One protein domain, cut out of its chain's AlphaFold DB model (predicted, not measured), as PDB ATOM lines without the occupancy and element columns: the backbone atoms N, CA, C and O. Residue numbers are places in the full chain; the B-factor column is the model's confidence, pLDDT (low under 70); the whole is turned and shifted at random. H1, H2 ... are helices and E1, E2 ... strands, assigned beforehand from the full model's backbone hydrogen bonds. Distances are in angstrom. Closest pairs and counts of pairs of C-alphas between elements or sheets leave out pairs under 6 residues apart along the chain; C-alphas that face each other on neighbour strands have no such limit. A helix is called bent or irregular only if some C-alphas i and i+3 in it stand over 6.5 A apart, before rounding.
ATOM      1  N   GLY A 760     543.489 608.570 448.008       87.94
ATOM      2  CA  GLY A 760     543.272 607.502 447.032       87.94
ATOM      3  C   GLY A 760     542.103 607.763 446.104       87.94
ATOM      4  O   GLY A 760     541.951 608.866 445.583       87.94
ATOM      5  N   LEU A 761     541.283 606.742 445.871       87.31
ATOM      6  CA  LEU A 761     540.064 606.871 445.078       87.31
ATOM      7  C   LEU A 761     538.845 607.101 445.970       87.31
ATOM      8  O   LEU A 761     538.749 606.556 447.068       87.31
ATOM      9  N   SER A 762     537.865 607.825 445.432       85.81
ATOM     10  CA  SER A 762     536.487 607.783 445.927       85.81
ATOM     11  C   SER A 762     535.901 606.380 445.764       85.81
ATOM     12  O   SER A 762     536.174 605.729 444.747       85.81
ATOM     13  N   GLU A 763     535.010 605.969 446.663       84.31
ATOM     14  CA  GLU A 763     534.343 604.657 446.639       84.31
ATOM     15  C   GLU A 763     533.735 604.313 445.271       84.31
ATOM     16  O   GLU A 763     533.975 603.230 444.749       84.31
ATOM     17  N   ALA A 764     533.054 605.260 444.616       84.88
ATOM     18  CA  ALA A 764     532.466 605.053 443.289       84.88
ATOM     19  C   ALA A 764     533.507 604.721 442.195       84.88
ATOM     20  O   ALA A 764     533.261 603.885 441.323       84.88
ATOM     21  N   ARG A 765     534.693 605.347 442.244       84.31
ATOM     22  CA  ARG A 765     535.811 605.056 441.323       84.31
ATOM     23  C   ARG A 765     536.462 603.710 441.640       84.31
ATOM     24  O   ARG A 765     536.879 603.016 440.718       84.31
ATOM     25  N   GLY A 766     536.524 603.341 442.916       85.44
ATOM     26  CA  GLY A 766     537.008 602.039 443.359       85.44
ATOM     27  C   GLY A 766     536.088 600.885 442.957       85.44
ATOM     28  O   GLY A 766     536.517 599.936 442.298       85.44
ATOM     29  N   ALA A 767     534.796 601.012 443.262       88.12
ATOM     30  CA  ALA A 767     533.757 600.071 442.861       88.12
ATOM     31  C   ALA A 767     533.731 599.872 441.338       88.12
ATOM     32  O   ALA A 767     533.586 598.745 440.875       88.12
ATOM     33  N   TRP A 768     533.963 600.929 440.547       89.56
ATOM     34  CA  TRP A 768     534.097 600.814 439.091       89.56
ATOM     35  C   TRP A 768     535.234 599.870 438.653       89.56
ATOM     36  O   TRP A 768     535.044 599.108 437.706       89.56
ATOM     37  N   VAL A 769     536.385 599.863 439.342       88.69
ATOM     38  CA  VAL A 769     537.494 598.932 439.044       88.69
ATOM     39  C   VAL A 769     537.069 597.488 439.315       88.69
ATOM     40  O   VAL A 769     537.261 596.629 438.456       88.69
ATOM     41  N   CYS A 770     536.445 597.229 440.467       90.94
ATOM     42  CA  CYS A 770     535.966 595.892 440.832       90.94
ATOM     43  C   CYS A 770     534.878 595.396 439.868       90.94
ATOM     44  O   CYS A 770     534.987 594.301 439.324       90.94
ATOM     45  N   ASN A 771     533.882 596.240 439.582       93.19
ATOM     46  CA  ASN A 771     532.788 595.938 438.659       93.19
ATOM     47  C   ASN A 771     533.296 595.602 437.250       93.19
ATOM     48  O   ASN A 771     532.748 594.714 436.604       93.19
ATOM     49  N   TRP A 772     534.361 596.262 436.782       95.00
ATOM     50  CA  TRP A 772     534.971 595.955 435.486       95.00
ATOM     51  C   TRP A 772     535.590 594.547 435.453       95.00
ATOM     52  O   TRP A 772     535.423 593.822 434.471       95.00
ATOM     53  N   VAL A 773     536.267 594.127 436.531       94.00
ATOM     54  CA  VAL A 773     536.805 592.757 436.647       94.00
ATOM     55  C   VAL A 773     535.668 591.735 436.759       94.00
ATOM     56  O   VAL A 773     535.716 590.704 436.091       94.00
ATOM     57  N   ASP A 774     534.604 592.048 437.503       94.62
ATOM     58  CA  ASP A 774     533.393 591.225 437.599       94.62
ATOM     59  C   ASP A 774     532.662 591.073 436.243       94.62
ATOM     60  O   ASP A 774     532.196 589.983 435.901       94.62
ATOM     61  N   GLU A 775     532.591 592.126 435.421       94.69
ATOM     62  CA  GLU A 775     532.091 592.057 434.037       94.69
ATOM     63  C   GLU A 775     532.988 591.188 433.144       94.69
ATOM     64  O   GLU A 775     532.487 590.329 432.413       94.69
ATOM     65  N   ALA A 776     534.313 591.355 433.230       94.56
ATOM     66  CA  ALA A 776     535.262 590.525 432.495       94.56
ATOM     67  C   ALA A 776     535.140 589.043 432.899       94.56
ATOM     68  O   ALA A 776     535.084 588.180 432.022       94.56
ATOM     69  N   ARG A 777     535.007 588.742 434.198       93.75
ATOM     70  CA  ARG A 777     534.767 587.394 434.743       93.75
ATOM     71  C   ARG A 777     533.488 586.779 434.165       93.75
ATOM     72  O   ARG A 777     533.533 585.664 433.646       93.75
ATOM     73  N   LYS A 778     532.368 587.519 434.164       93.88
ATOM     74  CA  LYS A 778     531.089 587.089 433.552       93.88
ATOM     75  C   LYS A 778     531.229 586.800 432.052       93.88
ATOM     76  O   LYS A 778     530.648 585.839 431.556       93.88
ATOM     77  N   ALA A 779     532.061 587.564 431.343       92.81
ATOM     78  CA  ALA A 779     532.418 587.335 429.941       92.81
ATOM     79  C   ALA A 779     533.499 586.245 429.727       92.81
ATOM     80  O   ALA A 779     534.085 586.165 428.647       92.81
ATOM     81  N   ARG A 780     533.799 585.404 430.735       90.00
ATOM     82  CA  ARG A 780     534.863 584.372 430.711       90.00
ATOM     83  C   ARG A 780     536.247 584.932 430.337       90.00
ATOM     84  O   ARG A 780     537.047 584.271 429.676       90.00
ATOM     85  N   PHE A 781     536.503 586.172 430.746       94.06
ATOM     86  CA  PHE A 781     537.677 586.990 430.434       94.06
ATOM     87  C   PHE A 781     537.929 587.212 428.933       94.06
ATOM     88  O   PHE A 781     539.053 587.512 428.527       94.06
ATOM     89  N   VAL A 782     536.886 587.108 428.102       94.06
ATOM     90  CA  VAL A 782     536.909 587.512 426.690       94.06
ATOM     91  C   VAL A 782     536.507 588.982 426.592       94.06
ATOM     92  O   VAL A 782     535.348 589.333 426.803       94.06
ATOM     93  N   VAL A 783     537.462 589.858 426.274       93.44
ATOM     94  CA  VAL A 783     537.246 591.316 426.256       93.44
ATOM     95  C   VAL A 783     537.733 591.961 424.963       93.44
ATOM     96  O   VAL A 783     538.624 591.456 424.281       93.44
ATOM     97  N   SER A 784     537.167 593.124 424.636       94.31
ATOM     98  CA  SER A 784     537.753 594.023 423.639       94.31
ATOM     99  C   SER A 784     539.066 594.594 424.172       94.31
ATOM    100  O   SER A 784     539.087 595.210 425.241       94.31
ATOM    101  N   VAL A 785     540.146 594.452 423.403       90.12
ATOM    102  CA  VAL A 785     541.475 594.969 423.768       90.12
ATOM    103  C   VAL A 785     541.456 596.498 423.889       90.12
ATOM    104  O   VAL A 785     542.127 597.046 424.759       90.12
ATOM    105  N   ARG A 786     540.619 597.205 423.108       88.06
ATOM    106  CA  ARG A 786     540.358 598.646 423.290       88.06
ATOM    107  C   ARG A 786     539.803 598.955 424.687       88.06
ATOM    108  O   ARG A 786     540.378 599.784 425.386       88.06
ATOM    109  N   LYS A 787     538.741 598.259 425.119       89.62
ATOM    110  CA  LYS A 787     538.152 598.448 426.462       89.62
ATOM    111  C   LYS A 787     539.142 598.102 427.579       89.62
ATOM    112  O   LYS A 787     539.187 598.802 428.586       89.62
ATOM    113  N   PHE A 788     539.958 597.062 427.395       93.56
ATOM    114  CA  PHE A 788     541.019 596.720 428.344       93.56
ATOM    115  C   PHE A 788     542.111 597.798 428.419       93.56
ATOM    116  O   PHE A 788     542.503 598.175 429.516       93.56
ATOM    117  N   ALA A 789     542.560 598.353 427.289       89.12
ATOM    118  CA  ALA A 789     543.542 599.438 427.276       89.12
ATOM    119  C   ALA A 789     543.003 600.727 427.934       89.12
ATOM    120  O   ALA A 789     543.744 601.455 428.594       89.12
ATOM    121  N   GLU A 790     541.703 601.006 427.799       88.75
ATOM    122  CA  GLU A 790     541.031 602.104 428.505       88.75
ATOM    123  C   GLU A 790     540.963 601.864 430.024       88.75
ATOM    124  O   GLU A 790     541.235 602.787 430.796       88.75
ATOM    125  N   PHE A 791     540.668 600.632 430.452       92.44
ATOM    126  CA  PHE A 791     540.726 600.211 431.856       92.44
ATOM    127  C   PHE A 791     542.146 600.297 432.429       92.44
ATOM    128  O   PHE A 791     542.351 600.932 433.461       92.44
ATOM    129  N   LEU A 792     543.142 599.752 431.728       92.56
ATOM    130  CA  LEU A 792     544.543 599.769 432.140       92.56
ATOM    131  C   LEU A 792     545.102 601.195 432.230       92.56
ATOM    132  O   LEU A 792     545.824 601.504 433.171       92.56
ATOM    133  N   GLY A 793     544.714 602.093 431.319       87.00
ATOM    134  CA  GLY A 793     545.078 603.511 431.407       87.00
ATOM    135  C   GLY A 793     544.522 604.193 432.663       87.00
ATOM    136  O   GLY A 793     545.223 604.979 433.299       87.00
ATOM    137  N   ARG A 794     543.290 603.857 433.075       84.94
ATOM    138  CA  ARG A 794     542.725 604.317 434.356       84.94
ATOM    139  C   ARG A 794     543.453 603.682 435.540       84.94
ATOM    140  O   ARG A 794     543.783 604.386 436.484       84.94
ATOM    141  N   LEU A 795     543.765 602.390 435.480       86.62
ATOM    142  CA  LEU A 795     544.479 601.681 436.544       86.62
ATOM    143  C   LEU A 795     545.923 602.196 436.734       86.62
ATOM    144  O   LEU A 795     546.383 602.315 437.864       86.62
ATOM    145  N   GLY A 796     546.600 602.596 435.653       87.44
ATOM    146  CA  GLY A 796     547.900 603.275 435.696       87.44
ATOM    147  C   GLY A 796     547.847 604.694 436.280       87.44
ATOM    148  O   GLY A 796     548.828 605.162 436.855       87.44
ATOM    149  N   PHE A 797     546.700 605.373 436.179       81.56
ATOM    150  CA  PHE A 797     546.447 606.618 436.909       81.56
ATOM    151  C   PHE A 797     546.236 606.337 438.405       81.56
ATOM    152  O   PHE A 797     546.920 606.923 439.237       81.56
ATOM    153  N   VAL A 798     545.369 605.372 438.746       83.75
ATOM    154  CA  VAL A 798     545.138 604.909 440.129       83.75
ATOM    155  C   VAL A 798     546.456 604.561 440.831       83.75
ATOM    156  O   VAL A 798     546.689 604.997 441.959       83.75
ATOM    157  N   SER A 799     547.350 603.835 440.151       85.75
ATOM    158  CA  SER A 799     548.623 603.373 440.711       85.75
ATOM    159  C   SER A 799     549.664 604.473 440.956       85.75
ATOM    160  O   SER A 799     550.762 604.157 441.406       85.75
ATOM    161  N   ARG A 800     549.369 605.749 440.661       82.38
ATOM    162  CA  ARG A 800     550.216 606.884 441.080       82.38
ATOM    163  C   ARG A 800     550.060 607.215 442.562       82.38
ATOM    164  O   ARG A 800     551.020 607.664 443.169       82.38
ATOM    165  N   VAL A 801     548.871 606.985 443.126       79.12
ATOM    166  CA  VAL A 801     548.564 607.203 444.551       79.12
ATOM    167  C   VAL A 801     548.419 605.868 445.275       79.12
ATOM    168  O   VAL A 801     549.034 605.655 446.317       79.12
ATOM    169  N   VAL A 802     547.689 604.917 444.687       82.50
ATOM    170  CA  VAL A 802     547.571 603.540 445.193       82.50
ATOM    171  C   VAL A 802     548.775 602.725 444.695       82.50
ATOM    172  O   VAL A 802     548.664 601.794 443.896       82.50
ATOM    173  N   TYR A 803     549.965 603.156 445.120       80.94
ATOM    174  CA  TYR A 803     551.266 602.770 444.560       80.94
ATOM    175  C   TYR A 803     551.534 601.258 444.570       80.94
ATOM    176  O   TYR A 803     552.196 600.746 443.673       80.94
ATOM    177  N   TRP A 804     550.968 600.518 445.528       82.94
ATOM    178  CA  TRP A 804     551.154 599.069 445.650       82.94
ATOM    179  C   TRP A 804     550.614 598.260 444.462       82.94
ATOM    180  O   TRP A 804     551.035 597.127 444.264       82.94
ATOM    181  N   ILE A 805     549.730 598.833 443.642       87.00
ATOM    182  CA  ILE A 805     549.220 598.201 442.415       87.00
ATOM    183  C   ILE A 805     550.296 598.173 441.314       87.00
ATOM    184  O   ILE A 805     550.377 597.220 440.538       87.00
ATOM    185  N   LYS A 806     551.136 599.216 441.252       87.50
ATOM    186  CA  LYS A 806     552.096 599.507 440.171       87.50
ATOM    187  C   LYS A 806     553.016 598.323 439.809       87.50
ATOM    188  O   LYS A 806     553.118 598.038 438.612       87.50
ATOM    189  N   PRO A 807     553.622 597.576 440.760       87.12
ATOM    190  CA  PRO A 807     554.495 596.436 440.451       87.12
ATOM    191  C   PRO A 807     553.777 595.298 439.712       87.12
ATOM    192  O   PRO A 807     554.380 594.595 438.898       87.12
ATOM    193  N   HIS A 808     552.476 595.133 439.952       89.06
ATOM    194  CA  HIS A 808     551.671 594.066 439.365       89.06
ATOM    195  C   HIS A 808     551.102 594.432 437.985       89.06
ATOM    196  O   HIS A 808     550.550 593.569 437.314       89.06
ATOM    197  N   LEU A 809     551.248 595.672 437.500       91.00
ATOM    198  CA  LEU A 809     550.702 596.068 436.193       91.00
ATOM    199  C   LEU A 809     551.506 595.553 434.987       91.00
ATOM    200  O   LEU A 809     551.006 595.601 433.862       91.00
ATOM    201  N   ALA A 810     552.727 595.048 435.185       89.38
ATOM    202  CA  ALA A 810     553.602 594.639 434.084       89.38
ATOM    203  C   ALA A 810     552.982 593.581 433.132       89.38
ATOM    204  O   ALA A 810     553.042 593.802 431.919       89.38
ATOM    205  N   PRO A 811     552.316 592.499 433.597       90.06
ATOM    206  CA  PRO A 811     551.648 591.543 432.707       90.06
ATOM    207  C   PRO A 811     550.479 592.161 431.924       90.06
ATOM    208  O   PRO A 811     550.247 591.799 430.770       90.06
ATOM    209  N   LEU A 812     549.761 593.119 432.525       93.94
ATOM    210  CA  LEU A 812     548.641 593.815 431.888       93.94
ATOM    211  C   LEU A 812     549.148 594.704 430.742       93.94
ATOM    212  O   LEU A 812     548.602 594.651 429.640       93.94
ATOM    213  N   TYR A 813     550.224 595.467 430.970       91.94
ATOM    214  CA  TYR A 813     550.874 596.262 429.921       91.94
ATOM    215  C   TYR A 813     551.465 595.384 428.816       91.94
ATOM    216  O   TYR A 813     551.241 595.673 427.641       91.94
ATOM    217  N   ALA A 814     552.139 594.284 429.165       90.00
ATOM    218  CA  ALA A 814     552.694 593.346 428.190       90.00
ATOM    219  C   ALA A 814     551.608 592.772 427.263       90.00
ATOM    220  O   ALA A 814     551.768 592.782 426.041       90.00
ATOM    221  N   TRP A 815     550.463 592.345 427.810       91.94
ATOM    222  CA  TRP A 815     549.353 591.867 426.984       91.94
ATOM    223  C   TRP A 815     548.688 592.988 426.170       91.94
ATOM    224  O   TRP A 815     548.403 592.789 424.989       91.94
ATOM    225  N   SER A 816     548.503 594.184 426.743       90.06
ATOM    226  CA  SER A 816     547.955 595.336 426.007       90.06
ATOM    227  C   SER A 816     548.854 595.813 424.860       90.06
ATOM    228  O   SER A 816     548.345 596.456 423.942       90.06
ATOM    229  N   ALA A 817     550.164 595.558 424.926       87.56
ATOM    230  CA  ALA A 817     551.114 595.859 423.860       87.56
ATOM    231  C   ALA A 817     551.140 594.756 422.788       87.56
ATOM    232  O   ALA A 817     551.160 595.058 421.598       87.56
ATOM    233  N   ALA A 818     551.084 593.484 423.197       85.38
ATOM    234  CA  ALA A 818     551.092 592.340 422.283       85.38
ATOM    235  C   ALA A 818     549.775 592.162 421.500       85.38
ATOM    236  O   ALA A 818     549.773 591.632 420.389       85.38
ATOM    237  N   ALA A 819     548.637 592.574 422.066       81.50
ATOM    238  CA  ALA A 819     547.328 592.410 421.446       81.50
ATOM    239  C   ALA A 819     546.903 593.649 420.634       81.50
ATOM    240  O   ALA A 819     546.891 594.776 421.127       81.50
ATOM    241  N   SER A 820     546.456 593.451 419.387       85.00
ATOM    242  CA  SER A 820     545.891 594.548 418.589       85.00
ATOM    243  C   SER A 820     544.617 595.100 419.234       85.00
ATOM    244  O   SER A 820     543.676 594.353 419.507       85.00
ATOM    245  N   LYS A 821     544.541 596.429 419.392       81.00
ATOM    246  CA  LYS A 821     543.400 597.154 419.992       81.00
ATOM    247  C   LYS A 821     542.040 596.842 419.345       81.00
ATOM    248  O   LYS A 821     541.010 597.020 419.988       81.00
ATOM    249  N   SER A 822     542.021 596.371 418.094       82.56
ATOM    250  CA  SER A 822     540.804 595.978 417.367       82.56
ATOM    251  C   SER A 822     540.333 594.542 417.636       82.56
ATOM    252  O   SER A 822     539.298 594.149 417.107       82.56
ATOM    253  N   HIS A 823     541.070 593.739 418.408       84.69
ATOM    254  CA  HIS A 823     540.665 592.373 418.737       84.69
ATOM    255  C   HIS A 823     539.668 592.323 419.902       84.69
ATOM    256  O   HIS A 823     539.680 593.155 420.815       84.69
ATOM    257  N   VAL A 824     538.844 591.278 419.879       91.88
ATOM    258  CA  VAL A 824     538.189 590.715 421.059       91.88
ATOM    259  C   VAL A 824     538.894 589.389 421.328       91.88
ATOM    260  O   VAL A 824     538.960 588.548 420.434       91.88
ATOM    261  N   ALA A 825     539.482 589.229 422.510       89.62
ATOM    262  CA  ALA A 825     540.340 588.092 422.833       89.62
ATOM    263  C   ALA A 825     540.157 587.659 424.291       89.62
ATOM    264  O   ALA A 825     539.849 588.488 425.151       89.62
ATOM    265  N   LYS A 826     540.375 586.366 424.573       91.94
ATOM    266  CA  LYS A 826     540.534 585.889 425.953       91.94
ATOM    267  C   LYS A 826     541.846 586.445 426.513       91.94
ATOM    268  O   LYS A 826     542.873 586.393 425.836       91.94
ATOM    269  N   MET A 827     541.809 586.967 427.733       93.44
ATOM    270  CA  MET A 827     543.012 587.331 428.480       93.44
ATOM    271  C   MET A 827     543.913 586.102 428.721       93.44
ATOM    272  O   MET A 827     543.385 585.011 428.953       93.44
ATOM    273  N   PRO A 828     545.249 586.261 428.730       92.25
ATOM    274  CA  PRO A 828     546.170 585.254 429.240       92.25
ATOM    275  C   PRO A 828     545.955 585.014 430.733       92.25
ATOM    276  O   PRO A 828     545.671 585.951 431.482       92.25
ATOM    277  N   ASP A 829     546.182 583.786 431.184       90.06
ATOM    278  CA  ASP A 829     545.898 583.372 432.562       90.06
ATOM    279  C   ASP A 829     546.662 584.226 433.598       90.06
ATOM    280  O   ASP A 829     546.082 584.658 434.588       90.06
ATOM    281  N   THR A 830     547.914 584.615 433.324       90.38
ATOM    282  CA  THR A 830     548.705 585.550 434.156       90.38
ATOM    283  C   THR A 830     548.031 586.916 434.347       90.38
ATOM    284  O   THR A 830     548.103 587.504 435.428       90.38
ATOM    285  N   VAL A 831     547.365 587.437 433.309       93.69
ATOM    286  CA  VAL A 831     546.607 588.698 433.374       93.69
ATOM    287  C   VAL A 831     545.349 588.503 434.214       93.69
ATOM    288  O   VAL A 831     545.067 589.333 435.074       93.69
ATOM    289  N   LYS A 843     538.904 594.930 447.481       86.62
ATOM    290  CA  LYS A 843     537.685 594.658 448.262       86.62
ATOM    291  C   LYS A 843     537.956 594.562 449.774       86.62
ATOM    292  O   LYS A 843     537.052 594.868 450.542       86.62
ATOM    293  N   ASP A 844     539.171 594.197 450.190       83.81
ATOM    294  CA  ASP A 844     539.540 593.982 451.600       83.81
ATOM    295  C   ASP A 844     540.162 595.223 452.278       83.81
ATOM    296  O   ASP A 844     539.777 595.575 453.390       83.81
ATOM    297  N   ILE A 845     541.078 595.941 451.609       76.31
ATOM    298  CA  ILE A 845     541.861 597.037 452.238       76.31
ATOM    299  C   ILE A 845     541.398 598.464 451.886       76.31
ATOM    300  O   ILE A 845     541.994 599.436 452.344       76.31
ATOM    301  N   ASN A 846     540.338 598.601 451.084       72.19
ATOM    302  CA  ASN A 846     539.843 599.848 450.480       72.19
ATOM    303  C   ASN A 846     540.786 600.517 449.443       72.19
ATOM    304  O   ASN A 846     541.890 600.064 449.148       72.19
ATOM    305  N   PHE A 847     540.301 601.593 448.810       82.88
ATOM    306  CA  PHE A 847     540.929 602.259 447.658       82.88
ATOM    307  C   PHE A 847     541.858 603.435 448.016       82.88
ATOM    308  O   PHE A 847     542.183 604.250 447.145       82.88
ATOM    309  N   LYS A 848     542.248 603.568 449.287       84.06
ATOM    310  CA  LYS A 848     543.034 604.681 449.833       84.06
ATOM    311  C   LYS A 848     544.234 604.177 450.630       84.06
ATOM    312  O   LYS A 848     544.232 603.075 451.163       84.06
ATOM    313  N   VAL A 849     545.264 605.010 450.718       80.50
ATOM    314  CA  VAL A 849     546.501 604.759 451.466       80.50
ATOM    315  C   VAL A 849     546.762 605.897 452.452       80.50
ATOM    316  O   VAL A 849     546.350 607.034 452.214       80.50
ATOM    317  N   ALA A 850     547.454 605.610 453.551       75.81
ATOM    318  CA  ALA A 850     547.912 606.639 454.482       75.81
ATOM    319  C   ALA A 850     549.125 607.397 453.898       75.81
ATOM    320  O   ALA A 850     550.139 606.759 453.598       75.81
TER     321      ALA A 850
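AT A GLANCE: This is residues 760 to 831 and 843 to 850 of the 1064 residues of the protein "Mettl24 protein" of Symbiodinium sp. CCMP2592 (UniProt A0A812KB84). Three helices run lengthwise as an open trough, with H2 at its bottom, H1 along one side and H3 along the other, and a tiny two-strand sheet of E1 and E2 across one end. H2 and H3 form a close helical hairpin, while H1 is set off more loosely beside H2 and has no contact with H3; the last printed piece, residues 843 to 850, lies at the end of the trough away from the strands. The printed part has 80 residues, with three named helices and two named strands in the order H1, E1, H2, H3, E2; the sheet has the order E1, E2 and is antiparallel, and the class is mostly helix. The whole is compact, with a radius of gyration of the C-alphas of 12.8 A, and its outline is elongated, 38 by 23 by 19 A along the three main axes.

HOW THE PARTS SIT: The sheet is made of E1, residues 782 to 784, and E2, residues 824 to 826, which are antiparallel neighbours with an angle of 148 degrees between their directions. The C-alphas of Val 782 and Lys 826 face each other at 4.0 A, and those of Ser 784 and Val 824 at 4.2 A. Across the pair, N 783 and O 825 are within hydrogen-bond range at 3.0 A, and so are N 825 and O 783, also at 3.0 A. H2, residues 785 to 798, follows E1 with no residue between them, a tight link. Its closest C-alphas to E2 are those of Val 785 and Val 824, 6.0 A apart. H2 and H3, residues 803 to 818, touch, with 7 pairs of C-alphas within 8 A; the closest are those of Ala 789 and Ser 816, 6.2 A apart. They run opposite ways at a shallow tilt of 21 degrees and form a helical hairpin. H1, residues 763 to 778, is close to H2 but not clearly touching it; the closest C-alphas, of Val 769 and Leu 795, are 7.9 A apart. H1 and H2 also run opposite ways, at a shallow tilt of 31 degrees. H1 comes nearest to E1 at the C-alphas of Ala 776 and Val 783, 6.6 A apart. H1 and H3 are apart, as are H1 and E2, and E1 and H3. In H1 and H2 every O i to N i+4 pair is within hydrogen-bond range, while in H3 6 of 12 are.

IN THESE COORDINATES: E1 is 7.2 A from first to last C-alpha and E2 is 7.3 A; E2 ends at C-alpha 826, (540.534, 585.889, 425.953). H2 has 14 residues and measures 19.5 A. H1 has 16 residues and measures 22.1 A, beginning at C-alpha 763, (534.343, 604.657, 446.639). H3, also 16 residues, measures 24.6 A and ends at C-alpha 818, (551.092, 592.340, 422.283). H3 is irregular, with C-alphas 808 and 811 7.1 A apart, and has a kink of 45 degrees near residue 810.

THE WHOLE: The two C-alphas farthest apart are those of Ser 822 and Ala 850, 39.3 A, while the first and last printed C-alphas, of Gly 760 and Ala 850, are 8.8 A apart. Residues 832 to 842 are not printed, and C-alphas 831 and 843 are 18.4 A apart across this cut. The links H1 to E1, E1 to H2, H2 to H3 and H3 to E2 are tight, and no link between named elements is long. The mean pLDDT of the printed part is 88.0, and no printed residue is under 70.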